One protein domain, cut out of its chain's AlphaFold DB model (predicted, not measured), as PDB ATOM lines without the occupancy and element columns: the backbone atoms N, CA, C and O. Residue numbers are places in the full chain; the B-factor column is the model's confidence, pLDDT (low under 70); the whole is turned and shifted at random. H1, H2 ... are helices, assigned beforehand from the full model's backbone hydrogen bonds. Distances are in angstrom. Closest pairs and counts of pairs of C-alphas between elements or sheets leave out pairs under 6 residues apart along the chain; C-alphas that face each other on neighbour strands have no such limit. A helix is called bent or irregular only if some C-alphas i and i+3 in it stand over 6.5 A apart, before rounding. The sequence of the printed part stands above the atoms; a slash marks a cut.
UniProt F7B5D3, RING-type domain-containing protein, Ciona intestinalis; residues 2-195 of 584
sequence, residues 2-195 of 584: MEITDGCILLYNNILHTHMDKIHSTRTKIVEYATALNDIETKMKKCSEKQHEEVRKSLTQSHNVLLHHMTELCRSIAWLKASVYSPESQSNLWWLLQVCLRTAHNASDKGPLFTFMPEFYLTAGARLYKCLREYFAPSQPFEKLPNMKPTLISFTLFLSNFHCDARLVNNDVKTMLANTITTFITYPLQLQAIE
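What this domain is: This is residues 2 to 195 of the 584 residues of the protein "RING-type domain-containing protein" of Ciona intestinalis (UniProt F7B5D3). A long helical hairpin, H1b and H2, reaches out as an arm from a head of shorter helices, and this arm makes most of the length. In the head, H3, H5, H6 and H7 form an up-and-down bundle, each running against the one before it in the chain; H1a packs on H5, H8 packs steeply across H6, and H4 makes a corner with the end of H3. The printed part has 194 residues with eight named helices, H1 to H8 in order, and no named strand: all helix. The whole is loose, with a radius of gyration of the C-alphas of 22.4 A and spans of 80 by 31 by 30 A.

Where its parts are: H1, residues 2 to 46, begins with C-alpha 2 at (146.587, 202.180, 222.898). By its hydrogen bonds it was assigned as one helix, but it is bent: C-alphas 14 and 17 are 6.9 A apart. Its arms are H1a, residues 2 to 14, 18.0 A, and H1b, residues 17 to 46, 44.5 A; their lines stand at a shallow tilt of 28 degrees. H2, residues 53 to 83, is 45.3 A long and begins at C-alpha 53 (213.909, 211.219, 211.527). H3, residues 87 to 108, measures 31.6 A. H4 is residues 111 to 116, H5 120 to 135, 20.6 A, H6 148 to 162, 20.8 A, and H7 171 to 184, 19.5 A. H8, residues 188 to 195, ends at C-alpha 195 (154.392, 229.438, 203.634).

How they stand to each other: H1a touches H5 with residues 9 to 13 alone; the closest C-alphas, of Asn 13 and Ala 124, are 5.1 A apart. H1b and H2 are a hairpin at a shallow tilt of 30 degrees, closest at C-alphas 37 and 63, 6.3 A. H1b touches H5 with residues 17 to 24 alone, closest at C-alphas 24 and 135, 5.9 A. H3 touches H5, opposite ways at 33 degrees, only just shallow, closest at C-alphas 100 and 121, 5.4 A. H3 and H4 only just touch, only at the corner, with 3 pairs of C-alphas within 8 A, the closest those of Ala 107 and Phe 114, 5.1 A. H5 and H6 are near each other. H5 touches H7 the same way at a shallow tilt of 26 degrees, closest at C-alphas 126 and 180, 6.3 A. H6 and H7 are a hairpin, closest at C-alphas 159 and 177, 5.9 A. H8 touches H6, closest at C-alphas 153 and 193, 6.0 A. Every O i to N i+4 pair is within hydrogen-bond range in H1a, H2, H3, H5, H6, H7 and H8, against 23 of 26 in H1b and 0 of 2 in H4, where 3 of 3 O i to N i+3 pairs are.

The domain as a whole: The C-alphas farthest apart, of Lys 50 and Pro 112, are 80.1 A apart, and residues 49 to 54 stand free. The printed part has no cut. The link from H5 to H6, residues 136 to 147, is long. Mean pLDDT of the printed part is 89.2; residues 48 to 52 are under 70.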
ATOM      1  N   MET A   2     146.112 200.951 222.230       85.44
ATOM      2  CA  MET A   2     146.587 202.180 222.898       85.44
ATOM      3  C   MET A   2     147.847 201.956 223.751       85.44
ATOM      4  O   MET A   2     148.868 202.565 223.471       85.44
ATOM      5  N   GLU A   3     147.828 200.984 224.669       90.38
ATOM      6  CA  GLU A   3     148.991 200.646 225.514       90.38
ATOM      7  C   GLU A   3     150.242 200.257 224.711       90.38
ATOM      8  O   GLU A   3     151.366 200.548 225.108       90.38
ATOM      9  N   ILE A   4     150.056 199.608 223.556       93.12
ATOM     10  CA  ILE A   4     151.163 199.231 222.669       93.12
ATOM     11  C   ILE A   4     151.735 200.490 222.016       93.12
ATOM     12  O   ILE A   4     152.949 200.653 221.963       93.12
ATOM     13  N   THR A   5     150.873 201.394 221.547       91.38
ATOM     14  CA  THR A   5     151.283 202.683 220.985       91.38
ATOM     15  C   THR A   5     152.016 203.535 222.021       91.38
ATOM     16  O   THR A   5     153.113 204.006 221.727       91.38
ATOM     17  N   ASP A   6     151.474 203.661 223.235       94.31
ATOM     18  CA  ASP A   6     152.134 204.340 224.358       94.31
ATOM     19  C   ASP A   6     153.503 203.713 224.642       94.31
ATOM     20  O   ASP A   6     154.509 204.418 224.715       94.31
ATOM     21  N   GLY A   7     153.565 202.380 224.719       95.62
ATOM     22  CA  GLY A   7     154.802 201.632 224.923       95.62
ATOM     23  C   GLY A   7     155.846 201.886 223.834       95.62
ATOM     24  O   GLY A   7     157.015 202.103 224.148       95.62
ATOM     25  N   CYS A   8     155.446 201.923 222.559       95.31
ATOM     26  CA  CYS A   8     156.343 202.233 221.443       95.31
ATOM     27  C   CYS A   8     156.902 203.660 221.527       95.31
ATOM     28  O   CYS A   8     158.096 203.868 221.296       95.31
ATOM     29  N   ILE A   9     156.062 204.639 221.863       96.44
ATOM     30  CA  ILE A   9     156.475 206.044 221.956       96.44
ATOM     31  C   ILE A   9     157.378 206.254 223.174       96.44
ATOM     32  O   ILE A   9     158.415 206.905 223.056       96.44
ATOM     33  N   LEU A  10     157.055 205.645 224.317       96.00
ATOM     34  CA  LEU A  10     157.897 205.660 225.515       96.00
ATOM     35  C   LEU A  10     159.252 204.992 225.272       96.00
ATOM     36  O   LEU A  10     160.283 205.545 225.658       96.00
ATOM     37  N   LEU A  11     159.271 203.837 224.598       95.94
ATOM     38  CA  LEU A  11     160.503 203.153 224.209       95.94
ATOM     39  C   LEU A  11     161.365 204.050 223.315       95.94
ATOM     40  O   LEU A  11     162.577 204.155 223.526       95.94
ATOM     41  N   TYR A  12     160.747 204.731 222.346       96.00
ATOM     42  CA  TYR A  12     161.471 205.675 221.509       96.00
ATOM     43  C   TYR A  12     162.031 206.840 222.326       96.00
ATOM     44  O   TYR A  12     163.230 207.120 222.266       96.00
ATOM     45  N   ASN A  13     161.172 207.492 223.108       94.56
ATOM     46  CA  ASN A  13     161.512 208.701 223.835       94.56
ATOM     47  C   ASN A  13     162.609 208.465 224.878       94.56
ATOM     48  O   ASN A  13     163.544 209.254 224.968       94.56
ATOM     49  N   ASN A  14     162.511 207.386 225.653       92.81
ATOM     50  CA  ASN A  14     163.394 207.160 226.797       92.81
ATOM     51  C   ASN A  14     164.683 206.423 226.415       92.81
ATOM     52  O   ASN A  14     165.717 206.631 227.048       92.81
ATOM     53  N   ILE A  15     164.631 205.561 225.395       93.62
ATOM     54  CA  ILE A  15     165.736 204.656 225.058       93.62
ATOM     55  C   ILE A  15     166.248 204.942 223.647       93.62
ATOM     56  O   ILE A  15     167.393 205.374 223.489       93.62
ATOM     57  N   LEU A  16     165.428 204.717 222.613       93.31
ATOM     58  CA  LEU A  16     165.935 204.690 221.236       93.31
ATOM     59  C   LEU A  16     166.510 206.033 220.791       93.31
ATOM     60  O   LEU A  16     167.548 206.035 220.140       93.31
ATOM     61  N   HIS A  17     165.903 207.162 221.164       93.69
ATOM     62  CA  HIS A  17     166.424 208.474 220.780       93.69
ATOM     63  C   HIS A  17     167.851 208.701 221.297       93.69
ATOM     64  O   HIS A  17     168.745 209.013 220.517       93.69
ATOM     65  N   THR A  18     168.105 208.420 222.578       91.81
ATOM     66  CA  THR A  18     169.442 208.526 223.187       91.81
ATOM     67  C   THR A  18     170.459 207.601 222.511       91.81
ATOM     68  O   THR A  18     171.635 207.941 222.373       91.81
ATOM     69  N   HIS A  19     170.032 206.413 222.075       90.44
ATOM     70  CA  HIS A  19     170.884 205.532 221.275       90.44
ATOM     71  C   HIS A  19     171.173 206.124 219.893       90.44
ATOM     72  O   HIS A  19     172.328 206.125 219.470       90.44
ATOM     73  N   MET A  20     170.163 206.673 219.218       90.88
ATOM     74  CA  MET A  20     170.320 207.335 217.923       90.88
ATOM     75  C   MET A  20     171.259 208.546 218.009       90.88
ATOM     76  O   MET A  20     172.113 208.696 217.139       90.88
ATOM     77  N   ASP A  21     171.200 209.332 219.087       89.50
ATOM     78  CA  ASP A  21     172.129 210.439 219.355       89.50
ATOM     79  C   ASP A  21     173.584 209.956 219.443       89.50
ATOM     80  O   ASP A  21     174.484 210.520 218.816       89.50
ATOM     81  N   LYS A  22     173.831 208.869 220.186       88.44
ATOM     82  CA  LYS A  22     175.172 208.271 220.319       88.44
ATOM     83  C   LYS A  22     175.690 207.734 218.984       88.44
ATOM     84  O   LYS A  22     176.871 207.902 218.667       88.44
ATOM     85  N   ILE A  23     174.817 207.104 218.198       87.94
ATOM     86  CA  ILE A  23     175.147 206.592 216.862       87.94
ATOM     87  C   ILE A  23     175.483 207.760 215.926       87.94
ATOM     88  O   ILE A  23     176.489 207.707 215.216       87.94
ATOM     89  N   HIS A  24     174.683 208.825 215.946       86.25
ATOM     90  CA  HIS A  24     174.932 210.032 215.166       86.25
ATOM     91  C   HIS A  24     176.268 210.686 215.551       86.25
ATOM     92  O   HIS A  24     177.098 210.918 214.676       86.25
ATOM     93  N   SER A  25     176.543 210.864 216.849       85.38
ATOM     94  CA  SER A  25     177.825 211.391 217.349       85.38
ATOM     95  C   SER A  25     179.020 210.516 216.954       85.38
ATOM     96  O   SER A  25     180.091 211.011 216.619       85.38
ATOM     97  N   THR A  26     178.854 209.194 216.940       82.50
ATOM     98  CA  THR A  26     179.902 208.285 216.451       82.50
ATOM     99  C   THR A  26     180.159 208.501 214.964       82.50
ATOM    100  O   THR A  26     181.305 208.518 214.522       82.50
ATOM    101  N   ARG A  27     179.100 208.726 214.184       81.56
ATOM    102  CA  ARG A  27     179.201 208.978 212.750       81.56
ATOM    103  C   ARG A  27     179.876 210.314 212.424       81.56
ATOM    104  O   ARG A  27     180.639 210.362 211.462       81.56
ATOM    105  N   THR A  28     179.655 211.366 213.211       81.44
ATOM    106  CA  THR A  28     180.299 212.673 212.985       81.44
ATOM    107  C   THR A  28     181.814 212.628 213.203       81.44
ATOM    108  O   THR A  28     182.540 213.340 212.510       81.44
ATOM    109  N   LYS A  29     182.318 211.716 214.051       85.19
ATOM    110  CA  LYS A  29     183.765 211.512 214.266       85.19
ATOM    111  C   LYS A  29     184.535 211.117 213.005       85.19
ATOM    112  O   LYS A  29     185.742 211.327 212.966       85.19
ATOM    113  N   ILE A  30     183.883 210.581 211.962       83.44
ATOM    114  CA  ILE A  30     184.564 210.323 210.677       83.44
ATOM    115  C   ILE A  30     185.206 211.602 210.146       83.44
ATOM    116  O   ILE A  30     186.337 211.555 209.671       83.44
ATOM    117  N   VAL A  31     184.496 212.730 210.222       81.94
ATOM    118  CA  VAL A  31     184.990 214.006 209.696       81.94
ATOM    119  C   VAL A  31     186.202 214.462 210.506       81.94
ATOM    120  O   VAL A  31     187.216 214.837 209.929       81.94
ATOM    121  N   GLU A  32     186.146 214.336 211.833       84.69
ATOM    122  CA  GLU A  32     187.270 214.646 212.725       84.69
ATOM    123  C   GLU A  32     188.502 213.790 212.394       84.69
ATOM    124  O   GLU A  32     189.588 214.328 212.182       84.69
ATOM    125  N   TYR A  33     188.342 212.471 212.248       86.50
ATOM    126  CA  TYR A  33     189.450 211.588 211.870       86.50
ATOM    127  C   TYR A  33     189.996 211.886 210.470       86.50
ATOM    128  O   TYR A  33     191.212 211.900 210.290       86.50
ATOM    129  N   ALA A  34     189.129 212.164 209.493       86.12
ATOM    130  CA  ALA A  34     189.539 212.512 208.135       86.12
ATOM    131  C   ALA A  34     190.335 213.828 208.100       86.12
ATOM    132  O   ALA A  34     191.387 213.899 207.464       86.12
ATOM    133  N   THR A  35     189.880 214.853 208.830       86.69
ATOM    134  CA  THR A  35     190.611 216.127 208.955       86.69
ATOM    135  C   THR A  35     191.957 215.942 209.650       86.69
ATOM    136  O   THR A  35     192.972 216.411 209.140       86.69
ATOM    137  N   ALA A  36     192.002 215.180 210.747       88.44
ATOM    138  CA  ALA A  36     193.239 214.888 211.463       88.44
ATOM    139  C   ALA A  36     194.245 214.107 210.599       88.44
ATOM    140  O   ALA A  36     195.442 214.392 210.641       88.44
ATOM    141  N   LEU A  37     193.779 213.151 209.788       88.88
ATOM    142  CA  LEU A  37     194.624 212.430 208.835       88.88
ATOM    143  C   LEU A  37     195.201 213.368 207.772       88.88
ATOM    144  O   LEU A  37     196.414 213.368 207.571       88.88
ATOM    145  N   ASN A  38     194.375 214.224 207.168       88.69
ATOM    146  CA  ASN A  38     194.831 215.212 206.187       88.69
ATOM    147  C   ASN A  38     195.853 216.201 206.791       88.69
ATOM    148  O   ASN A  38     196.858 216.550 206.166       88.69
ATOM    149  N   ASP A  39     195.662 216.612 208.046       87.56
ATOM    150  CA  ASP A  39     196.618 217.451 208.775       87.56
ATOM    151  C   ASP A  39     197.956 216.738 209.020       87.56
ATOM    152  O   ASP A  39     199.023 217.350 208.921       87.56
ATOM    153  N   ILE A  40     197.936 215.439 209.325       87.56
ATOM    154  CA  ILE A  40     199.168 214.655 209.448       87.56
ATOM    155  C   ILE A  40     199.840 214.496 208.084       87.56
ATOM    156  O   ILE A  40     201.042 214.735 207.984       87.56
ATOM    157  N   GLU A  41     199.099 214.175 207.024       87.19
ATOM    158  CA  GLU A  41     199.647 214.051 205.668       87.19
ATOM    159  C   GLU A  41     200.297 215.356 205.187       87.19
ATOM    160  O   GLU A  41     201.389 215.346 204.611       87.19
ATOM    161  N   THR A  42     199.674 216.504 205.456       88.12
ATOM    162  CA  THR A  42     200.250 217.814 205.121       88.12
ATOM    163  C   THR A  42     201.501 218.126 205.943       88.12
ATOM    164  O   THR A  42     202.465 218.664 205.391       88.12
ATOM    165  N   LYS A  43     201.544 217.758 207.232       86.00
ATOM    166  CA  LYS A  43     202.763 217.850 208.059       86.00
ATOM    167  C   LYS A  43     203.870 216.931 207.541       86.00
ATOM    168  O   LYS A  43     205.019 217.358 207.467       86.00
ATOM    169  N   MET A  44     203.530 215.713 207.119       83.31
ATOM    170  CA  MET A  44     204.483 214.763 206.539       83.31
ATOM    171  C   MET A  44     205.080 215.285 205.226       83.31
ATOM    172  O   MET A  44     206.289 215.186 205.047       83.31
ATOM    173  N   LYS A  45     204.278 215.918 204.355       83.88
ATOM    174  CA  LYS A  45     204.757 216.556 203.110       83.88
ATOM    175  C   LYS A  45     205.718 217.731 203.350       83.88
ATOM    176  O   LYS A  45     206.566 217.999 202.508       83.88
ATOM    177  N   LYS A  46     205.584 218.442 204.476       82.56
ATOM    178  CA  LYS A  46     206.441 219.587 204.851       82.56
ATOM    179  C   LYS A  46     207.736 219.180 205.558       82.56
ATOM    180  O   LYS A  46     208.636 220.005 205.696       82.56
ATOM    181  N   CYS A  47     207.823 217.943 206.035       74.69
ATOM    182  CA  CYS A  47     208.988 217.448 206.751       74.69
ATOM    183  C   CYS A  47     210.094 217.107 205.737       74.69
ATOM    184  O   CYS A  47     209.940 216.177 204.947       74.69
ATOM    185  N   SER A  48     211.199 217.860 205.730       64.12
ATOM    186  CA  SER A  48     212.345 217.571 204.859       64.12
ATOM    187  C   SER A  48     212.996 216.235 205.247       64.12
ATOM    188  O   SER A  48     213.105 215.909 206.430       64.12
ATOM    189  N   GLU A  49     213.450 215.454 204.258       60.88
ATOM    190  CA  GLU A  49     213.964 214.085 204.468       60.88
ATOM    191  C   GLU A  49     215.176 213.994 205.410       60.88
ATOM    192  O   GLU A  49     215.457 212.919 205.924       60.88
ATOM    193  N   LYS A  50     215.899 215.097 205.650       57.53
ATOM    194  CA  LYS A  50     217.205 215.069 206.326       57.53
ATOM    195  C   LYS A  50     217.245 215.665 207.735       57.53
ATOM    196  O   LYS A  50     218.264 215.499 208.393       57.53
ATOM    197  N   GLN A  51     216.211 216.374 208.203       59.50
ATOM    198  CA  GLN A  51     216.335 217.155 209.448       59.50
ATOM    199  C   GLN A  51     215.660 216.547 210.684       59.50
ATOM    200  O   GLN A  51     216.101 216.866 211.781       59.50
ATOM    201  N   HIS A  52     214.679 215.636 210.568       67.25
ATOM    202  CA  HIS A  52     213.971 215.108 211.752       67.25
ATOM    203  C   HIS A  52     213.405 213.674 211.582       67.25
ATOM    204  O   HIS A  52     212.193 213.479 211.469       67.25
ATOM    205  N   GLU A  53     214.273 212.654 211.608       76.75
ATOM    206  CA  GLU A  53     213.909 211.219 211.527       76.75
ATOM    207  C   GLU A  53     212.878 210.802 212.601       76.75
ATOM    208  O   GLU A  53     211.878 210.144 212.307       76.75
ATOM    209  N   GLU A  54     213.074 211.238 213.851       80.19
ATOM    210  CA  GLU A  54     212.188 210.915 214.980       80.19
ATOM    211  C   GLU A  54     210.780 211.498 214.808       80.19
ATOM    212  O   GLU A  54     209.780 210.821 215.065       80.19
ATOM    213  N   VAL A  55     210.688 212.733 214.304       81.88
ATOM    214  CA  VAL A  55     209.409 213.404 214.030       81.88
ATOM    215  C   VAL A  55     208.667 212.674 212.917       81.88
ATOM    216  O   VAL A  55     207.476 212.399 213.048       81.88
ATOM    217  N   ARG A  56     209.367 212.282 211.846       80.56
ATOM    218  CA  ARG A  56     208.780 211.501 210.751       80.56
ATOM    219  C   ARG A  56     208.275 210.140 211.236       80.56
ATOM    220  O   ARG A  56     207.179 209.728 210.849       80.56
ATOM    221  N   LYS A  57     209.021 209.459 212.112       85.44
ATOM    222  CA  LYS A  57     208.605 208.181 212.713       85.44
ATOM    223  C   LYS A  57     207.347 208.341 213.576       85.44
ATOM    224  O   LYS A  57     206.403 207.569 213.413       85.44
ATOM    225  N   SER A  58     207.295 209.374 214.416       86.44
ATOM    226  CA  SER A  58     206.130 209.698 215.255       86.44
ATOM    227  C   SER A  58     204.887 210.069 214.432       86.44
ATOM    228  O   SER A  58     203.789 209.562 214.688       86.44
ATOM    229  N   LEU A  59     205.053 210.882 213.381       86.81
ATOM    230  CA  LEU A  59     203.972 211.224 212.449       86.81
ATOM    231  C   LEU A  59     203.440 209.984 211.724       86.81
ATOM    232  O   LEU A  59     202.229 209.802 211.644       86.81
ATOM    233  N   THR A  60     204.329 209.100 211.262       88.62
ATOM    234  CA  THR A  60     203.946 207.845 210.594       88.62
ATOM    235  C   THR A  60     203.172 206.922 211.539       88.62
ATOM    236  O   THR A  60     202.159 206.339 211.159       88.62
ATOM    237  N   GLN A  61     203.610 206.808 212.796       91.56
ATOM    238  CA  GLN A  61     202.902 206.020 213.804       91.56
ATOM    239  C   GLN A  61     201.507 206.595 214.084       91.56
ATOM    240  O   GLN A  61     200.528 205.850 214.080       91.56
ATOM    241  N   SER A  62     201.407 207.914 214.263       90.62
ATOM    242  CA  SER A  62     200.134 208.606 214.497       90.62
ATOM    243  C   SER A  62     199.179 208.451 213.310       90.62
ATOM    244  O   SER A  62     198.008 208.130 213.502       90.62
ATOM    245  N   HIS A  63     199.690 208.590 212.083       92.88
ATOM    246  CA  HIS A  63     198.945 208.338 210.851       92.88
ATOM    247  C   HIS A  63     198.350 206.924 210.833       92.88
ATOM    248  O   HIS A  63     197.153 206.757 210.617       92.88
ATOM    249  N   ASN A  64     199.160 205.901 211.120       92.62
ATOM    250  CA  ASN A  64     198.707 204.509 211.097       92.62
ATOM    251  C   ASN A  64     197.640 204.216 212.163       92.62
ATOM    252  O   ASN A  64     196.682 203.496 211.881       92.62
ATOM    253  N   VAL A  65     197.773 204.792 213.362       93.81
ATOM    254  CA  VAL A  65     196.770 204.662 214.434       93.81
ATOM    255  C   VAL A  65     195.445 205.302 214.017       93.81
ATOM    256  O   VAL A  65     194.400 204.656 214.103       93.81
ATOM    257  N   LEU A  66     195.471 206.540 213.511       91.69
ATOM    258  CA  LEU A  66     194.257 207.218 213.048       91.69
ATOM    259  C   LEU A  66     193.613 206.495 211.862       91.69
ATOM    260  O   LEU A  66     192.394 206.342 211.836       91.69
ATOM    261  N   LEU A  67     194.412 205.995 210.918       92.50
ATOM    262  CA  LEU A  67     193.922 205.235 209.769       92.50
ATOM    263  C   LEU A  67     193.234 203.937 210.210       92.50
ATOM    264  O   LEU A  67     192.169 203.589 209.693       92.50
ATOM    265  N   HIS A  68     193.805 203.235 211.192       92.94
ATOM    266  CA  HIS A  68     193.193 202.040 211.765       92.94
ATOM    267  C   HIS A  68     191.840 202.361 212.419       92.94
ATOM    268  O   HIS A  68     190.835 201.738 212.073       92.94
ATOM    269  N   HIS A  69     191.779 203.388 213.275       91.12
ATOM    270  CA  HIS A  69     190.525 203.824 213.898       91.12
ATOM    271  C   HIS A  69     189.479 204.269 212.872       91.12
ATOM    272  O   HIS A  69     188.309 203.899 212.992       91.12
ATOM    273  N   MET A  70     189.887 205.006 211.838       89.94
ATOM    274  CA  MET A  70     188.993 205.411 210.755       89.94
ATOM    275  C   MET A  70     188.437 204.192 210.013       89.94
ATOM    276  O   MET A  70     187.251 204.149 209.700       89.94
ATOM    277  N   THR A  71     189.261 203.170 209.779       90.75
ATOM    278  CA  THR A  71     188.828 201.939 209.107       90.75
ATOM    279  C   THR A  71     187.774 201.191 209.929       90.75
ATOM    280  O   THR A  71     186.738 200.806 209.383       90.75
ATOM    281  N   GLU A  72     187.981 201.027 211.241       90.19
ATOM    282  CA  GLU A  72     186.980 200.408 212.128       90.19
ATOM    283  C   GLU A  72     185.677 201.213 212.188       90.19
ATOM    284  O   GLU A  72     184.572 200.658 212.151       90.19
ATOM    285  N   LEU A  73     185.792 202.542 212.214       89.38
ATOM    286  CA  LEU A  73     184.644 203.437 212.213       89.38
ATOM    287  C   LEU A  73     183.847 203.335 210.902       89.38
ATOM    288  O   LEU A  73     182.620 203.235 210.932       89.38
ATOM    289  N   CYS A  74     184.531 203.272 209.757       87.81
ATOM    290  CA  CYS A  74     183.913 203.063 208.448       87.81
ATOM    291  C   CYS A  74     183.156 201.729 208.374       87.81
ATOM    292  O   CYS A  74     182.029 201.700 207.876       87.81
ATOM    293  N   ARG A  75     183.720 200.637 208.911       89.62
ATOM    294  CA  ARG A  75     183.015 199.342 208.997       89.62
ATOM    295  C   ARG A  75     181.765 199.437 209.865       89.62
ATOM    296  O   ARG A  75     180.696 198.985 209.456       89.62
ATOM    297  N   SER A  76     181.882 200.080 211.024       87.19
ATOM    298  CA  SER A  76     180.759 200.299 211.940       87.19
ATOM    299  C   SER A  76     179.638 201.098 211.268       87.19
ATOM    300  O   SER A  76     178.466 200.747 211.375       87.19
ATOM    301  N   ILE A  77     179.978 202.136 210.503       85.44
ATOM    302  CA  ILE A  77     179.002 202.967 209.787       85.44
ATOM    303  C   ILE A  77     178.371 202.232 208.607       85.44
ATOM    304  O   ILE A  77     177.178 202.415 208.363       85.44
ATOM    305  N   ALA A  78     179.113 201.369 207.911       87.50
ATOM    306  CA  ALA A  78     178.538 200.501 206.887       87.50
ATOM    307  C   ALA A  78     177.463 199.576 207.479       87.50
ATOM    308  O   ALA A  78     176.376 199.459 206.911       87.50
ATOM    309  N   TRP A  79     177.722 198.996 208.657       89.00
ATOM    310  CA  TRP A  79     176.731 198.197 209.378       89.00
ATOM    311  C   TRP A  79     175.520 199.035 209.798       89.00
ATOM    312  O   TRP A  79     174.389 198.668 209.494       89.00
ATOM    313  N   LEU A  80     175.746 200.207 210.402       87.94
ATOM    314  CA  LEU A  80     174.678 201.130 210.809       87.94
ATOM    315  C   LEU A  80     173.817 201.596 209.632       87.94
ATOM    316  O   LEU A  80     172.615 201.795 209.791       87.94
ATOM    317  N   LYS A  81     174.410 201.774 208.449       86.12
ATOM    318  CA  LYS A  81     173.676 202.140 207.235       86.12
ATOM    319  C   LYS A  81     172.710 201.037 206.803       86.12
ATOM    320  O   LYS A  81     171.609 201.349 206.361       86.12
ATOM    321  N   ALA A  82     173.121 199.778 206.927       86.06
ATOM    322  CA  ALA A  82     172.299 198.630 206.565       86.06
ATOM    323  C   ALA A  82     171.218 198.318 207.615       86.06
ATOM    324  O   ALA A  82     170.116 197.932 207.241       86.06
ATOM    325  N   SER A  83     171.520 198.492 208.905       87.56
ATOM    326  CA  SER A  83     170.607 198.149 210.001       87.56
ATOM    327  C   SER A  83     169.732 199.328 210.439       87.56
ATOM    328  O   SER A  83     168.517 199.305 210.270       87.56
ATOM    329  N   VAL A  84     170.346 200.376 210.989       87.88
ATOM    330  CA  VAL A  84     169.663 201.479 211.683       87.88
ATOM    331  C   VAL A  84     169.138 202.541 210.715       87.88
ATOM    332  O   VAL A  84     168.021 203.025 210.871       87.88
ATOM    333  N   TYR A  85     169.921 202.899 209.694       89.25
ATOM    334  CA  TYR A  85     169.544 203.907 208.693       89.25
ATOM    335  C   TYR A  85     168.884 203.295 207.449       89.25
ATOM    336  O   TYR A  85     169.014 203.817 206.334       89.25
ATOM    337  N   SER A  86     168.189 202.174 207.636       91.44
ATOM    338  CA  SER A  86     167.444 201.513 206.570       91.44
ATOM    339  C   SER A  86     166.199 202.333 206.172       91.44
ATOM    340  O   SER A  86     165.663 203.089 206.995       91.44
ATOM    341  N   PRO A  87     165.699 202.191 204.928       91.38
ATOM    342  CA  PRO A  87     164.449 202.828 204.507       91.38
ATOM    343  C   PRO A  87     163.248 202.412 205.368       91.38
ATOM    344  O   PRO A  87     162.381 203.229 205.666       91.38
ATOM    345  N   GLU A  88     163.215 201.152 205.806       92.81
ATOM    346  CA  GLU A  88     162.155 200.620 206.664       92.81
ATOM    347  C   GLU A  88     162.171 201.289 208.043       92.81
ATOM    348  O   GLU A  88     161.141 201.772 208.513       92.81
ATOM    349  N   SER A  89     163.350 201.418 208.661       92.50
ATOM    350  CA  SER A  89     163.510 202.135 209.930       92.50
ATOM    351  C   SER A  89     163.077 203.598 209.810       92.50
ATOM    352  O   SER A  89     162.365 204.095 210.683       92.50
ATOM    353  N   GLN A  90     163.442 204.278 208.716       94.88
ATOM    354  CA  GLN A  90     163.012 205.655 208.459       94.88
ATOM    355  C   GLN A  90     161.482 205.750 208.338       94.88
ATOM    356  O   GLN A  90     160.871 206.626 208.948       94.88
ATOM    357  N   SER A  91     160.859 204.825 207.603       94.56
ATOM    358  CA  SER A  91     159.403 204.759 207.435       94.56
ATOM    359  C   SER A  91     158.679 204.508 208.761       94.56
ATOM    360  O   SER A  91     157.660 205.141 209.036       94.56
ATOM    361  N   ASN A  92     159.217 203.638 209.619       94.38
ATOM    362  CA  ASN A  92     158.642 203.345 210.933       94.38
ATOM    363  C   ASN A  92     158.701 204.561 211.870       94.38
ATOM    364  O   ASN A  92     157.717 204.873 212.540       94.38
ATOM    365  N   LEU A  93     159.824 205.289 211.890       95.81
ATOM    366  CA  LEU A  93     159.948 206.523 212.676       95.81
ATOM    367  C   LEU A  93     159.078 207.654 212.115       95.81
ATOM    368  O   LEU A  93     158.500 208.422 212.880       95.81
ATOM    369  N   TRP A  94     158.942 207.737 210.790       96.75
ATOM    370  CA  TRP A  94     158.034 208.677 210.135       96.75
ATOM    371  C   TRP A  94     156.574 208.418 210.508       96.75
ATOM    372  O   TRP A  94     155.849 209.344 210.873       96.75
ATOM    373  N   TRP A  95     156.155 207.154 210.494       95.69
ATOM    374  CA  TRP A  95     154.834 206.758 210.966       95.69
ATOM    375  C   TRP A  95     154.633 207.109 212.446       95.69
ATOM    376  O   TRP A  95     153.605 207.682 212.806       95.69
ATOM    377  N   LEU A  96     155.630 206.849 213.300       96.69
ATOM    378  CA  LEU A  96     155.553 207.178 214.725       96.69
ATOM    379  C   LEU A  96     155.418 208.690 214.964       96.69
ATOM    380  O   LEU A  96     154.653 209.107 215.835       96.69
ATOM    381  N   LEU A  97     156.097 209.516 214.158       97.38
ATOM    382  CA  LEU A  97     155.939 210.973 214.183       97.38
ATOM    383  C   LEU A  97     154.495 211.360 213.849       97.38
ATOM    384  O   LEU A  97     153.881 212.129 214.584       97.38
ATOM    385  N   GLN A  98     153.923 210.790 212.787       96.94
ATOM    386  CA  GLN A  98     152.535 211.050 212.398       96.94
ATOM    387  C   GLN A  98     151.533 210.634 213.485       96.94
ATOM    388  O   GLN A  98     150.538 211.329 213.690       96.94
ATOM    389  N   VAL A  99     151.796 209.536 214.201       95.94
ATOM    390  CA  VAL A  99     150.994 209.124 215.361       95.94
ATOM    391  C   VAL A  99     151.086 210.165 216.476       95.94
ATOM    392  O   VAL A  99     150.047 210.614 216.950       95.94
ATOM    393  N   CYS A 100     152.295 210.610 216.842       96.94
ATOM    394  CA  CYS A 100     152.474 211.636 217.877       96.94
ATOM    395  C   CYS A 100     151.709 212.921 217.538       96.94
ATOM    396  O   CYS A 100     151.015 213.472 218.391       96.94
ATOM    397  N   LEU A 101     151.778 213.360 216.277       96.94
ATOM    398  CA  LEU A 101     151.093 214.566 215.818       96.94
ATOM    399  C   LEU A 101     149.576 214.437 215.872       96.94
ATOM    400  O   LEU A 101     148.905 215.323 216.395       96.94
ATOM    401  N   ARG A 102     149.030 213.325 215.370       95.62
ATOM    402  CA  ARG A 102     147.584 213.077 215.408       95.62
ATOM    403  C   ARG A 102     147.070 212.989 216.838       95.62
ATOM    404  O   ARG A 102     146.021 213.556 217.124       95.62
ATOM    405  N   THR A 103     147.794 212.315 217.730       94.75
ATOM    406  CA  THR A 103     147.405 212.223 219.142       94.75
ATOM    407  C   THR A 103     147.412 213.597 219.805       94.75
ATOM    408  O   THR A 103     146.419 213.955 220.430       94.75
ATOM    409  N   ALA A 104     148.473 214.388 219.616       94.94
ATOM    410  CA  ALA A 104     148.586 215.717 220.214       94.94
ATOM    411  C   ALA A 104     147.490 216.678 219.731       94.94
ATOM    412  O   ALA A 104     146.839 217.329 220.549       94.94
ATOM    413  N   HIS A 105     147.232 216.722 218.421       94.75
ATOM    414  CA  HIS A 105     146.170 217.557 217.848       94.75
ATOM    415  C   HIS A 105     144.782 217.121 218.320       94.75
ATOM    416  O   HIS A 105     144.048 217.929 218.882       94.75
ATOM    417  N   ASN A 106     144.462 215.828 218.224       94.12
ATOM    418  CA  ASN A 106     143.165 215.316 218.672       94.12
ATOM    419  C   ASN A 106     142.933 215.532 220.173       94.12
ATOM    420  O   ASN A 106     141.799 215.752 220.589       94.12
ATOM    421  N   ALA A 107     143.983 215.439 220.994       93.25
ATOM    422  CA  ALA A 107     143.895 215.720 222.423       93.25
ATOM    423  C   ALA A 107     143.663 217.215 222.686       93.25
ATOM    424  O   ALA A 107     142.845 217.561 223.537       93.25
ATOM    425  N   SER A 108     144.332 218.094 221.933       93.00
ATOM    426  CA  SER A 108     144.143 219.546 222.010       93.00
ATOM    427  C   SER A 108     142.695 219.954 221.732       93.00
ATOM    428  O   SER A 108     142.137 220.762 222.480       93.00
ATOM    429  N   ASP A 109     142.066 219.328 220.731       93.50
ATOM    430  CA  ASP A 109     140.673 219.568 220.329       93.50
ATOM    431  C   ASP A 109     139.653 219.165 221.406       93.50
ATOM    432  O   ASP A 109     138.504 219.607 221.387       93.50
ATOM    433  N   LYS A 110     140.054 218.349 222.391       93.44
ATOM    434  CA  LYS A 110     139.227 218.024 223.568       93.44
ATOM    435  C   LYS A 110     139.274 219.105 224.656       93.44
ATOM    436  O   LYS A 110     138.745 218.894 225.749       93.44
ATOM    437  N   GLY A 111     139.882 220.259 224.375       91.81
ATOM    438  CA  GLY A 111     139.867 221.426 225.252       91.81
ATOM    439  C   GLY A 111     140.605 221.160 226.571       91.81
ATOM    440  O   GLY A 111     141.781 220.789 226.536       91.81
ATOM    441  N   PRO A 112     139.970 221.335 227.746       92.00
ATOM    442  CA  PRO A 112     140.630 221.141 229.039       92.00
ATOM    443  C   PRO A 112     141.206 219.737 229.255       92.00
ATOM    444  O   PRO A 112     142.170 219.599 229.997       92.00
ATOM    445  N   LEU A 113     140.669 218.704 228.591       91.75
ATOM    446  CA  LEU A 113     141.152 217.324 228.741       91.75
ATOM    447  C   LEU A 113     142.576 217.110 228.206       91.75
ATOM    448  O   LEU A 113     143.213 216.117 228.552       91.75
ATOM    449  N   PHE A 114     143.090 218.043 227.403       93.38
ATOM    450  CA  PHE A 114     144.473 218.031 226.934       93.38
ATOM    451  C   PHE A 114     145.492 217.965 228.083       93.38
ATOM    452  O   PHE A 114     146.546 217.360 227.917       93.38
ATOM    453  N   THR A 115     145.173 218.512 229.263       92.44
ATOM    454  CA  THR A 115     146.068 218.494 230.436       92.44
ATOM    455  C   THR A 115     146.370 217.086 230.956       92.44
ATOM    456  O   THR A 115     147.364 216.900 231.654       92.44
ATOM    457  N   PHE A 116     145.555 216.089 230.601       91.75
ATOM    458  CA  PHE A 116     145.778 214.683 230.951       91.75
ATOM    459  C   PHE A 116     146.587 213.919 229.897       91.75
ATOM    460  O   PHE A 116     146.940 212.762 230.127       91.75
ATOM    461  N   MET A 117     146.871 214.524 228.738       92.88
ATOM    462  CA  MET A 117     147.702 213.882 227.727       92.88
ATOM    463  C   MET A 117     149.133 213.740 228.262       92.88
ATOM    464  O   MET A 117     149.728 214.735 228.681       92.88
ATOM    465  N   PRO A 118     149.732 212.539 228.204       93.00
ATOM    466  CA  PRO A 118     151.106 212.366 228.636       93.00
ATOM    467  C   PRO A 118     152.081 213.233 227.829       93.00
ATOM    468  O   PRO A 118     152.089 213.209 226.596       93.00
ATOM    469  N   GLU A 119     152.963 213.952 228.524       92.69
ATOM    470  CA  GLU A 119     153.920 214.874 227.895       92.69
ATOM    471  C   GLU A 119     154.891 214.183 226.924       92.69
ATOM    472  O   GLU A 119     155.431 214.826 226.020       92.69
ATOM    473  N   PHE A 120     155.095 212.865 227.070       94.25
ATOM    474  CA  PHE A 120     156.030 212.115 226.237       94.25
ATOM    475  C   PHE A 120     155.643 212.118 224.752       94.25
ATOM    476  O   PHE A 120     156.504 211.933 223.897       94.25
ATOM    477  N   TYR A 121     154.371 212.357 224.422       95.50
ATOM    478  CA  TYR A 121     153.925 212.541 223.042       95.50
ATOM    479  C   TYR A 121     154.536 213.794 222.407       95.50
ATOM    480  O   TYR A 121     154.934 213.774 221.238       95.50
ATOM    481  N   LEU A 122     154.646 214.874 223.186       95.25
ATOM    482  CA  LEU A 122     155.220 216.132 222.719       95.25
ATOM    483  C   LEU A 122     156.743 216.012 222.563       95.25
ATOM    484  O   LEU A 122     157.308 216.406 221.542       95.25
ATOM    485  N   THR A 123     157.406 215.409 223.555       95.31
ATOM    486  CA  THR A 123     158.862 215.197 223.537       95.31
ATOM    487  C   THR A 123     159.289 214.221 222.448       95.31
ATOM    488  O   THR A 123     160.221 214.521 221.698       95.31
ATOM    489  N   ALA A 124     158.574 213.106 222.280       96.69
ATOM    490  CA  ALA A 124     158.835 212.156 221.208       96.69
ATOM    491  C   ALA A 124     158.645 212.797 219.831       96.69
ATOM    492  O   ALA A 124     159.500 212.607 218.971       96.69
ATOM    493  N   GLY A 125     157.587 213.591 219.620       96.69
ATOM    494  CA  GLY A 125     157.341 214.280 218.350       96.69
ATOM    495  C   GLY A 125     158.505 215.182 217.923       96.69
ATOM    496  O   GLY A 125     159.006 215.065 216.803       96.69
ATOM    497  N   ALA A 126     159.000 216.024 218.836       95.31
ATOM    498  CA  ALA A 126     160.157 216.886 218.585       95.31
ATOM    499  C   ALA A 126     161.437 216.081 218.278       95.31
ATOM    500  O   ALA A 126     162.143 216.340 217.297       95.31
ATOM    501  N   ARG A 127     161.708 215.050 219.086       95.75
ATOM    502  CA  ARG A 127     162.874 214.162 218.959       95.75
ATOM    503  C   ARG A 127     162.865 213.336 217.670       95.75
ATOM    504  O   ARG A 127     163.909 213.183 217.033       95.75
ATOM    505  N   LEU A 128     161.696 212.838 217.269       96.56
ATOM    506  CA  LEU A 128     161.495 212.086 216.029       96.56
ATOM    507  C   LEU A 128     161.821 212.946 214.817       96.56
ATOM    508  O   LEU A 128     162.588 212.507 213.962       96.56
ATOM    509  N   TYR A 129     161.294 214.173 214.765       94.81
ATOM    510  CA  TYR A 129     161.597 215.099 213.678       94.81
ATOM    511  C   TYR A 129     163.104 215.357 213.557       94.81
ATOM    512  O   TYR A 129     163.664 215.181 212.474       94.81
ATOM    513  N   LYS A 130     163.771 215.693 214.672       91.38
ATOM    514  CA  LYS A 130     165.226 215.907 214.697       91.38
ATOM    515  C   LYS A 130     165.974 214.692 214.146       91.38
ATOM    516  O   LYS A 130     166.795 214.821 213.243       91.38
ATOM    517  N   CYS A 131     165.638 213.499 214.635       93.19
ATOM    518  CA  CYS A 131     166.252 212.253 214.191       93.19
ATOM    519  C   CYS A 131     166.064 212.017 212.683       93.19
ATOM    520  O   CYS A 131     167.033 211.734 211.976       93.19
ATOM    521  N   LEU A 132     164.840 212.171 212.178       93.88
ATOM    522  CA  LEU A 132     164.504 211.988 210.765       93.88
ATOM    523  C   LEU A 132     165.228 212.985 209.857       93.88
ATOM    524  O   LEU A 132     165.669 212.601 208.773       93.88
ATOM    525  N   ARG A 133     165.351 214.245 210.284       90.44
ATOM    526  CA  ARG A 133     165.965 215.307 209.482       90.44
ATOM    527  C   ARG A 133     167.491 215.267 209.516       90.44
ATOM    528  O   ARG A 133     168.113 215.395 208.467       90.44
ATOM    529  N   GLU A 134     168.091 215.070 210.688       86.56
ATOM    530  CA  GLU A 134     169.540 215.217 210.885       86.56
ATOM    531  C   GLU A 134     170.299 213.884 210.812       86.56
ATOM    532  O   GLU A 134     171.425 213.837 210.313       86.56
ATOM    533  N   TYR A 135     169.727 212.778 211.306       88.88
ATOM    534  CA  TYR A 135     170.526 211.565 211.545       88.88
ATOM    535  C   TYR A 135     170.564 210.643 210.326       88.88
ATOM    536  O   TYR A 135     171.588 210.009 210.061       88.88
ATOM    537  N   PHE A 136     169.478 210.603 209.550       88.88
ATOM    538  CA  PHE A 136     169.376 209.775 208.344       88.88
ATOM    539  C   PHE A 136     170.130 210.357 207.142       88.88
ATOM    540  O   PHE A 136     170.604 209.594 206.298       88.88
ATOM    541  N   ALA A 137     170.309 211.679 207.066       81.94
ATOM    542  CA  ALA A 137     171.039 212.320 205.974       81.94
ATOM    543  C   ALA A 137     172.542 211.978 206.028       81.94
ATOM    544  O   ALA A 137     173.111 211.972 207.121       81.94
ATOM    545  N   PRO A 138     173.231 211.688 204.900       76.81
ATOM    546  CA  PRO A 138     172.730 211.601 203.532       76.81
ATOM    547  C   PRO A 138     172.310 210.172 203.129       76.81
ATOM    548  O   PRO A 138     172.014 209.939 201.962       76.81
ATOM    549  N   SER A 139     172.327 209.196 204.048       84.00
ATOM    550  CA  SER A 139     172.011 207.789 203.747       84.00
ATOM    551  C   SER A 139     170.598 207.614 203.201       84.00
ATOM    552  O   SER A 139     170.418 206.875 202.236       84.00
ATOM    553  N   GLN A 140     169.627 208.299 203.806       87.38
ATOM    554  CA  GLN A 140     168.264 208.403 203.299       87.38
ATOM    555  C   GLN A 140     167.875 209.882 203.215       87.38
ATOM    556  O   GLN A 140     167.965 210.585 204.225       87.38
ATOM    557  N   PRO A 141     167.464 210.378 202.038       86.94
ATOM    558  CA  PRO A 141     167.008 211.752 201.895       86.94
ATOM    559  C   PRO A 141     165.652 211.932 202.580       86.94
ATOM    560  O   PRO A 141     164.779 211.064 202.521       86.94
ATOM    561  N   PHE A 142     165.470 213.082 203.214       88.94
ATOM    562  CA  PHE A 142     164.225 213.441 203.889       88.94
ATOM    563  C   PHE A 142     163.096 213.703 202.878       88.94
ATOM    564  O   PHE A 142     161.932 213.411 203.127       88.94
ATOM    565  N   GLU A 143     163.460 214.185 201.693       87.88
ATOM    566  CA  GLU A 143     162.574 214.608 200.609       87.88
ATOM    567  C   GLU A 143     161.795 213.438 199.984       87.88
ATOM    568  O   GLU A 143     160.800 213.651 199.295       87.88
ATOM    569  N   LYS A 144     162.227 212.190 200.224       88.12
ATOM    570  CA  LYS A 144     161.551 210.977 199.733       88.12
ATOM    571  C   LYS A 144     160.443 210.471 200.663       88.12
ATOM    572  O   LYS A 144     159.803 209.472 200.339       88.12
ATOM    573  N   LEU A 145     160.219 211.114 201.809       91.81
ATOM    574  CA  LEU A 145     159.209 210.675 202.768       91.81
ATOM    575  C   LEU A 145     157.779 210.864 202.219       91.81
ATOM    576  O   LEU A 145     157.465 211.898 201.620       91.81
ATOM    577  N   PRO A 146     156.879 209.888 202.429       92.12
ATOM    578  CA  PRO A 146     155.517 209.957 201.915       92.12
ATOM    579  C   PRO A 146     154.701 211.015 202.663       92.12
ATOM    580  O   PRO A 146     154.806 211.147 203.882       92.12
ATOM    581  N   ASN A 147     153.834 211.742 201.949       90.88
ATOM    582  CA  ASN A 147     152.984 212.797 202.525       90.88
ATOM    583  C   ASN A 147     153.776 213.833 203.346       90.88
ATOM    584  O   ASN A 147     153.302 214.321 204.378       90.88
ATOM    585  N   MET A 148     154.988 214.166 202.892       92.06
ATOM    586  CA  MET A 148     155.887 215.086 203.585       92.06
ATOM    587  C   MET A 148     155.242 216.455 203.817       92.06
ATOM    588  O   MET A 148     155.164 216.879 204.963       92.06
ATOM    589  N   LYS A 149     154.717 217.113 202.772       90.94
ATOM    590  CA  LYS A 149     154.107 218.450 202.894       90.94
ATOM    591  C   LYS A 149     152.985 218.506 203.953       90.94
ATOM    592  O   LYS A 149     153.129 219.281 204.894       90.94
ATOM    593  N   PRO A 150     151.930 217.661 203.901       93.31
ATOM    594  CA  PRO A 150     150.900 217.650 204.947       93.31
ATOM    595  C   PRO A 150     151.442 217.361 206.350       93.31
ATOM    596  O   PRO A 150     150.972 217.939 207.327       93.31
ATOM    597  N   THR A 151     152.436 216.475 206.465       95.25
ATOM    598  CA  THR A 151     153.032 216.142 207.765       95.25
ATOM    599  C   THR A 151     153.851 217.308 208.319       95.25
ATOM    600  O   THR A 151     153.765 217.580 209.511       95.25
ATOM    601  N   LEU A 152     154.590 218.034 207.471       94.88
ATOM    602  CA  LEU A 152     155.317 219.243 207.861       94.88
ATOM    603  C   LEU A 152     154.360 220.345 208.319       94.88
ATOM    604  O   LEU A 152     154.590 220.910 209.376       94.88
ATOM    605  N   ILE A 153     153.253 220.578 207.608       93.38
ATOM    606  CA  ILE A 153     152.211 221.528 208.036       93.38
ATOM    607  C   ILE A 153     151.635 221.122 209.401       93.38
ATOM    608  O   ILE A 153     151.549 221.934 210.321       93.38
ATOM    609  N   SER A 154     151.292 219.839 209.572       94.50
ATOM    610  CA  SER A 154     150.825 219.309 210.858       94.50
ATOM    611  C   SER A 154     151.871 219.465 211.967       94.50
ATOM    612  O   SER A 154     151.499 219.641 213.128       94.50
ATOM    613  N   PHE A 155     153.160 219.384 211.635       95.81
ATOM    614  CA  PHE A 155     154.266 219.583 212.567       95.81
ATOM    615  C   PHE A 155     154.467 221.057 212.922       95.81
ATOM    616  O   PHE A 155     154.649 221.372 214.093       95.81
ATOM    617  N   THR A 156     154.329 221.968 211.961       93.69
ATOM    618  CA  THR A 156     154.333 223.415 212.198       93.69
ATOM    619  C   THR A 156     153.241 223.808 213.184       93.69
ATOM    620  O   THR A 156     153.543 224.462 214.178       93.69
ATOM    621  N   LEU A 157     152.005 223.341 212.969       91.56
ATOM    622  CA  LEU A 157     150.888 223.584 213.888       91.56
ATOM    623  C   LEU A 157     151.148 223.010 215.281       91.56
ATOM    624  O   LEU A 157     150.831 223.636 216.286       91.56
ATOM    625  N   PHE A 158     151.735 221.815 215.348       93.56
ATOM    626  CA  PHE A 158     152.116 221.195 216.613       93.56
ATOM    627  C   PHE A 158     153.121 222.079 217.368       93.56
ATOM    628  O   PHE A 158     152.909 222.408 218.532       93.56
ATOM    629  N   LEU A 159     154.179 222.538 216.703       91.00
ATOM    630  CA  LEU A 159     155.180 223.389 217.336       91.00
ATOM    631  C   LEU A 159     154.593 224.746 217.761       91.00
ATOM    632  O   LEU A 159     154.774 225.171 218.906       91.00
ATOM    633  N   SER A 160     153.860 225.420 216.871       85.62
ATOM    634  CA  SER A 160     153.342 226.767 217.121       85.62
ATOM    635  C   SER A 160     152.239 226.804 218.163       85.62
ATOM    636  O   SER A 160     152.177 227.759 218.930       85.62
ATOM    637  N   ASN A 161     151.381 225.789 218.222       86.25
ATOM    638  CA  ASN A 161     150.273 225.787 219.170       86.25
ATOM    639  C   ASN A 161     150.763 225.411 220.569       86.25
ATOM    640  O   ASN A 161     150.424 226.087 221.533       86.25
ATOM    641  N   PHE A 162     151.616 224.387 220.688       83.50
ATOM    642  CA  PHE A 162     151.960 223.831 221.998       83.50
ATOM    643  C   PHE A 162     153.089 224.567 222.730       83.50
ATOM    644  O   PHE A 162     153.074 224.586 223.959       83.50
ATOM    645  N   HIS A 163     154.029 225.231 222.040       81.94
ATOM    646  CA  HIS A 163     155.093 225.983 222.737       81.94
ATOM    647  C   HIS A 163     154.546 227.168 223.561       81.94
ATOM    648  O   HIS A 163     155.147 227.553 224.562       81.94
ATOM    649  N   CYS A 164     153.388 227.710 223.168       79.00
ATOM    650  CA  CYS A 164     152.728 228.852 223.800       79.00
ATOM    651  C   CYS A 164     151.411 228.487 224.510       79.00
ATOM    652  O   CYS A 164     150.712 229.389 224.982       79.00
ATOM    653  N   ASP A 165     151.068 227.198 224.606       86.56
ATOM    654  CA  ASP A 165     149.817 226.738 225.213       86.56
ATOM    655  C   ASP A 165     149.861 226.880 226.742       86.56
ATOM    656  O   ASP A 165     150.753 226.356 227.417       86.56
ATOM    657  N   ALA A 166     148.886 227.586 227.311       85.38
ATOM    658  CA  ALA A 166     148.775 227.776 228.756       85.38
ATOM    659  C   ALA A 166     148.486 226.461 229.505       85.38
ATOM    660  O   ALA A 166     148.874 226.320 230.661       85.38
ATOM    661  N   ARG A 167     147.858 225.476 228.846       89.81
ATOM    662  CA  ARG A 167     147.537 224.161 229.426       89.81
ATOM    663  C   ARG A 167     148.781 223.299 229.655       89.81
ATOM    664  O   ARG A 167     148.741 222.380 230.468       89.81
ATOM    665  N   LEU A 168     149.881 223.577 228.950       88.56
ATOM    666  CA  LEU A 168     151.151 222.878 229.132       88.56
ATOM    667  C   LEU A 168     151.943 223.528 230.278       88.56
ATOM    668  O   LEU A 168     152.576 224.566 230.102       88.56
ATOM    669  N   VAL A 169     151.913 222.913 231.459       86.56
ATOM    670  CA  VAL A 169     152.556 223.458 232.672       86.56
ATOM    671  C   VAL A 169     154.086 223.320 232.632       86.56
ATOM    672  O   VAL A 169     154.799 224.179 233.144       86.56
ATOM    673  N   ASN A 170     154.608 222.260 232.005       88.62
ATOM    674  CA  ASN A 170     156.043 221.987 231.974       88.62
ATOM    675  C   ASN A 170     156.789 222.929 231.002       88.62
ATOM    676  O   ASN A 170     156.712 222.781 229.777       88.62
ATOM    677  N   ASN A 171     157.549 223.878 231.558       85.44
ATOM    678  CA  ASN A 171     158.333 224.852 230.795       85.44
ATOM    679  C   ASN A 171     159.512 224.231 230.027       85.44
ATOM    680  O   ASN A 171     159.903 224.769 228.988       85.44
ATOM    681  N   ASP A 172     160.045 223.086 230.463       87.94
ATOM    682  CA  ASP A 172     161.125 222.401 229.742       87.94
ATOM    683  C   ASP A 172     160.625 221.877 228.394       87.94
ATOM    684  O   ASP A 172     161.317 221.974 227.376       87.94
ATOM    685  N   VAL A 173     159.378 221.389 228.353       90.38
ATOM    686  CA  VAL A 173     158.743 220.935 227.111       90.38
ATOM    687  C   VAL A 173     158.505 222.110 226.169       90.38
ATOM    688  O   VAL A 173     158.853 222.018 224.993       90.38
ATOM    689  N   LYS A 174     157.992 223.238 226.677       87.69
ATOM    690  CA  LYS A 174     157.830 224.476 225.891       87.69
ATOM    691  C   LYS A 174     159.153 224.946 225.292       87.69
ATOM    692  O   LYS A 174     159.227 225.217 224.094       87.69
ATOM    693  N   THR A 175     160.207 224.963 226.105       86.62
ATOM    694  CA  THR A 175     161.557 225.359 225.687       86.62
ATOM    695  C   THR A 175     162.109 224.418 224.616       86.62
ATOM    696  O   THR A 175     162.633 224.867 223.600       86.62
ATOM    697  N   MET A 176     161.945 223.104 224.781       89.94
ATOM    698  CA  MET A 176     162.333 222.117 223.769       89.94
ATOM    699  C   MET A 176     161.552 222.298 222.457       89.94
ATOM    700  O   MET A 176     162.154 222.206 221.384       89.94
ATOM    701  N   LEU A 177     160.244 222.570 222.505       91.94
ATOM    702  CA  LEU A 177     159.449 222.850 221.305       91.94
ATOM    703  C   LEU A 177     159.943 224.123 220.601       91.94
ATOM    704  O   LEU A 177     160.162 224.091 219.393       91.94
ATOM    705  N   ALA A 178     160.222 225.200 221.339       87.88
ATOM    706  CA  ALA A 178     160.785 226.434 220.785       87.88
ATOM    707  C   ALA A 178     162.182 226.221 220.156       87.88
ATOM    708  O   ALA A 178     162.463 226.691 219.050       87.88
ATOM    709  N   ASN A 179     163.040 225.422 220.797       87.56
ATOM    710  CA  ASN A 179     164.326 225.005 220.224       87.56
ATOM    711  C   ASN A 179     164.133 224.201 218.930       87.56
ATOM    712  O   ASN A 179     164.885 224.367 217.972       87.56
ATOM    713  N   THR A 180     163.094 223.364 218.880       91.56
ATOM    714  CA  THR A 180     162.742 222.587 217.686       91.56
ATOM    715  C   THR A 180     162.223 223.483 216.561       91.56
ATOM    716  O   THR A 180     162.540 223.228 215.407       91.56
ATOM    717  N   ILE A 181     161.496 224.568 216.862       90.62
ATOM    718  CA  ILE A 181     161.140 225.584 215.854       90.62
ATOM    719  C   ILE A 181     162.410 226.190 215.267       90.62
ATOM    720  O   ILE A 181     162.540 226.247 214.048       90.62
ATOM    721  N   THR A 182     163.361 226.580 216.119       85.75
ATOM    722  CA  THR A 182     164.630 227.186 215.686       85.75
ATOM    723  C   THR A 182     165.386 226.292 214.703       85.75
ATOM    724  O   THR A 182     165.900 226.791 213.711       85.75
ATOM    725  N   THR A 183     165.433 224.975 214.926       85.38
ATOM    726  CA  THR A 183     166.065 224.038 213.977       85.38
ATOM    727  C   THR A 183     165.173 223.690 212.787       85.38
ATOM    728  O   THR A 183     165.676 223.350 211.723       85.38
ATOM    729  N   PHE A 184     163.850 223.760 212.926       90.25
ATOM    730  CA  PHE A 184     162.909 223.483 211.844       90.25
ATOM    731  C   PHE A 184     163.005 224.532 210.730       90.25
ATOM    732  O   PHE A 184     163.115 224.180 209.559       90.25
ATOM    733  N   ILE A 185     163.013 225.812 211.102       87.75
ATOM    734  CA  ILE A 185     162.974 226.955 210.178       87.75
ATOM    735  C   ILE A 185     164.310 227.245 209.478       87.75
ATOM    736  O   ILE A 185     164.353 228.081 208.585       87.75
ATOM    737  N   THR A 186     165.414 226.594 209.857       84.38
ATOM    738  CA  THR A 186     166.710 226.784 209.172       84.38
ATOM    739  C   THR A 186     166.766 226.082 207.820       84.38
ATOM    740  O   THR A 186     167.670 226.340 207.029       84.38
ATOM    741  N   TYR A 187     165.814 225.192 207.538       85.44
ATOM    742  CA  TYR A 187     165.764 224.449 206.293       85.44
ATOM    743  C   TYR A 187     164.766 225.079 205.299       85.44
ATOM    744  O   TYR A 187     163.589 225.236 205.638       85.44
ATOM    745  N   PRO A 188     165.168 225.350 204.040       85.25
ATOM    746  CA  PRO A 188     164.295 225.985 203.045       85.25
ATOM    747  C   PRO A 188     162.986 225.231 202.771       85.25
ATOM    748  O   PRO A 188     161.930 225.839 202.646       85.25
ATOM    749  N   LEU A 189     163.036 223.895 202.731       86.81
ATOM    750  CA  LEU A 189     161.866 223.048 202.471       86.81
ATOM    751  C   LEU A 189     160.800 223.161 203.574       86.81
ATOM    752  O   LEU A 189     159.603 223.089 203.309       86.81
ATOM    753  N   GLN A 190     161.245 223.334 204.815       90.25
ATOM    754  CA  GLN A 190     160.398 223.510 205.982       90.25
ATOM    755  C   GLN A 190     159.782 224.907 205.995       90.25
ATOM    756  O   GLN A 190     158.580 225.017 206.206       90.25
ATOM    757  N   LEU A 191     160.567 225.952 205.703       89.38
ATOM    758  CA  LEU A 191     160.052 227.317 205.536       89.38
ATOM    759  C   LEU A 191     158.987 227.389 204.442       89.38
ATOM    760  O   LEU A 191     157.922 227.957 204.665       89.38
ATOM    761  N   GLN A 192     159.231 226.743 203.300       88.88
ATOM    762  CA  GLN A 192     158.245 226.652 202.228       88.88
ATOM    763  C   GLN A 192     156.958 225.953 202.696       88.88
ATOM    764  O   GLN A 192     155.866 226.374 202.336       88.88
ATOM    765  N   ALA A 193     157.053 224.913 203.530       90.69
ATOM    766  CA  ALA A 193     155.869 224.248 204.074       90.69
ATOM    767  C   ALA A 193     155.066 225.137 205.042       90.69
ATOM    768  O   ALA A 193     153.849 224.986 205.112       90.69
ATOM    769  N   ILE A 194     155.723 226.048 205.772       92.31
ATOM    770  CA  ILE A 194     155.045 227.068 206.590       92.31
ATOM    771  C   ILE A 194     154.317 228.060 205.674       92.31
ATOM    772  O   ILE A 194     153.171 228.406 205.935       92.31
ATOM    773  N   GLU A 195     154.966 228.492 204.593       90.12
ATOM    774  CA  GLU A 195     154.392 229.438 203.634       90.12
ATOM    775  C   GLU A 195     153.193 228.852 202.869       90.12
ATOM    776  O   GLU A 195     152.184 229.525 202.708       90.12
TER     777      GLU A 195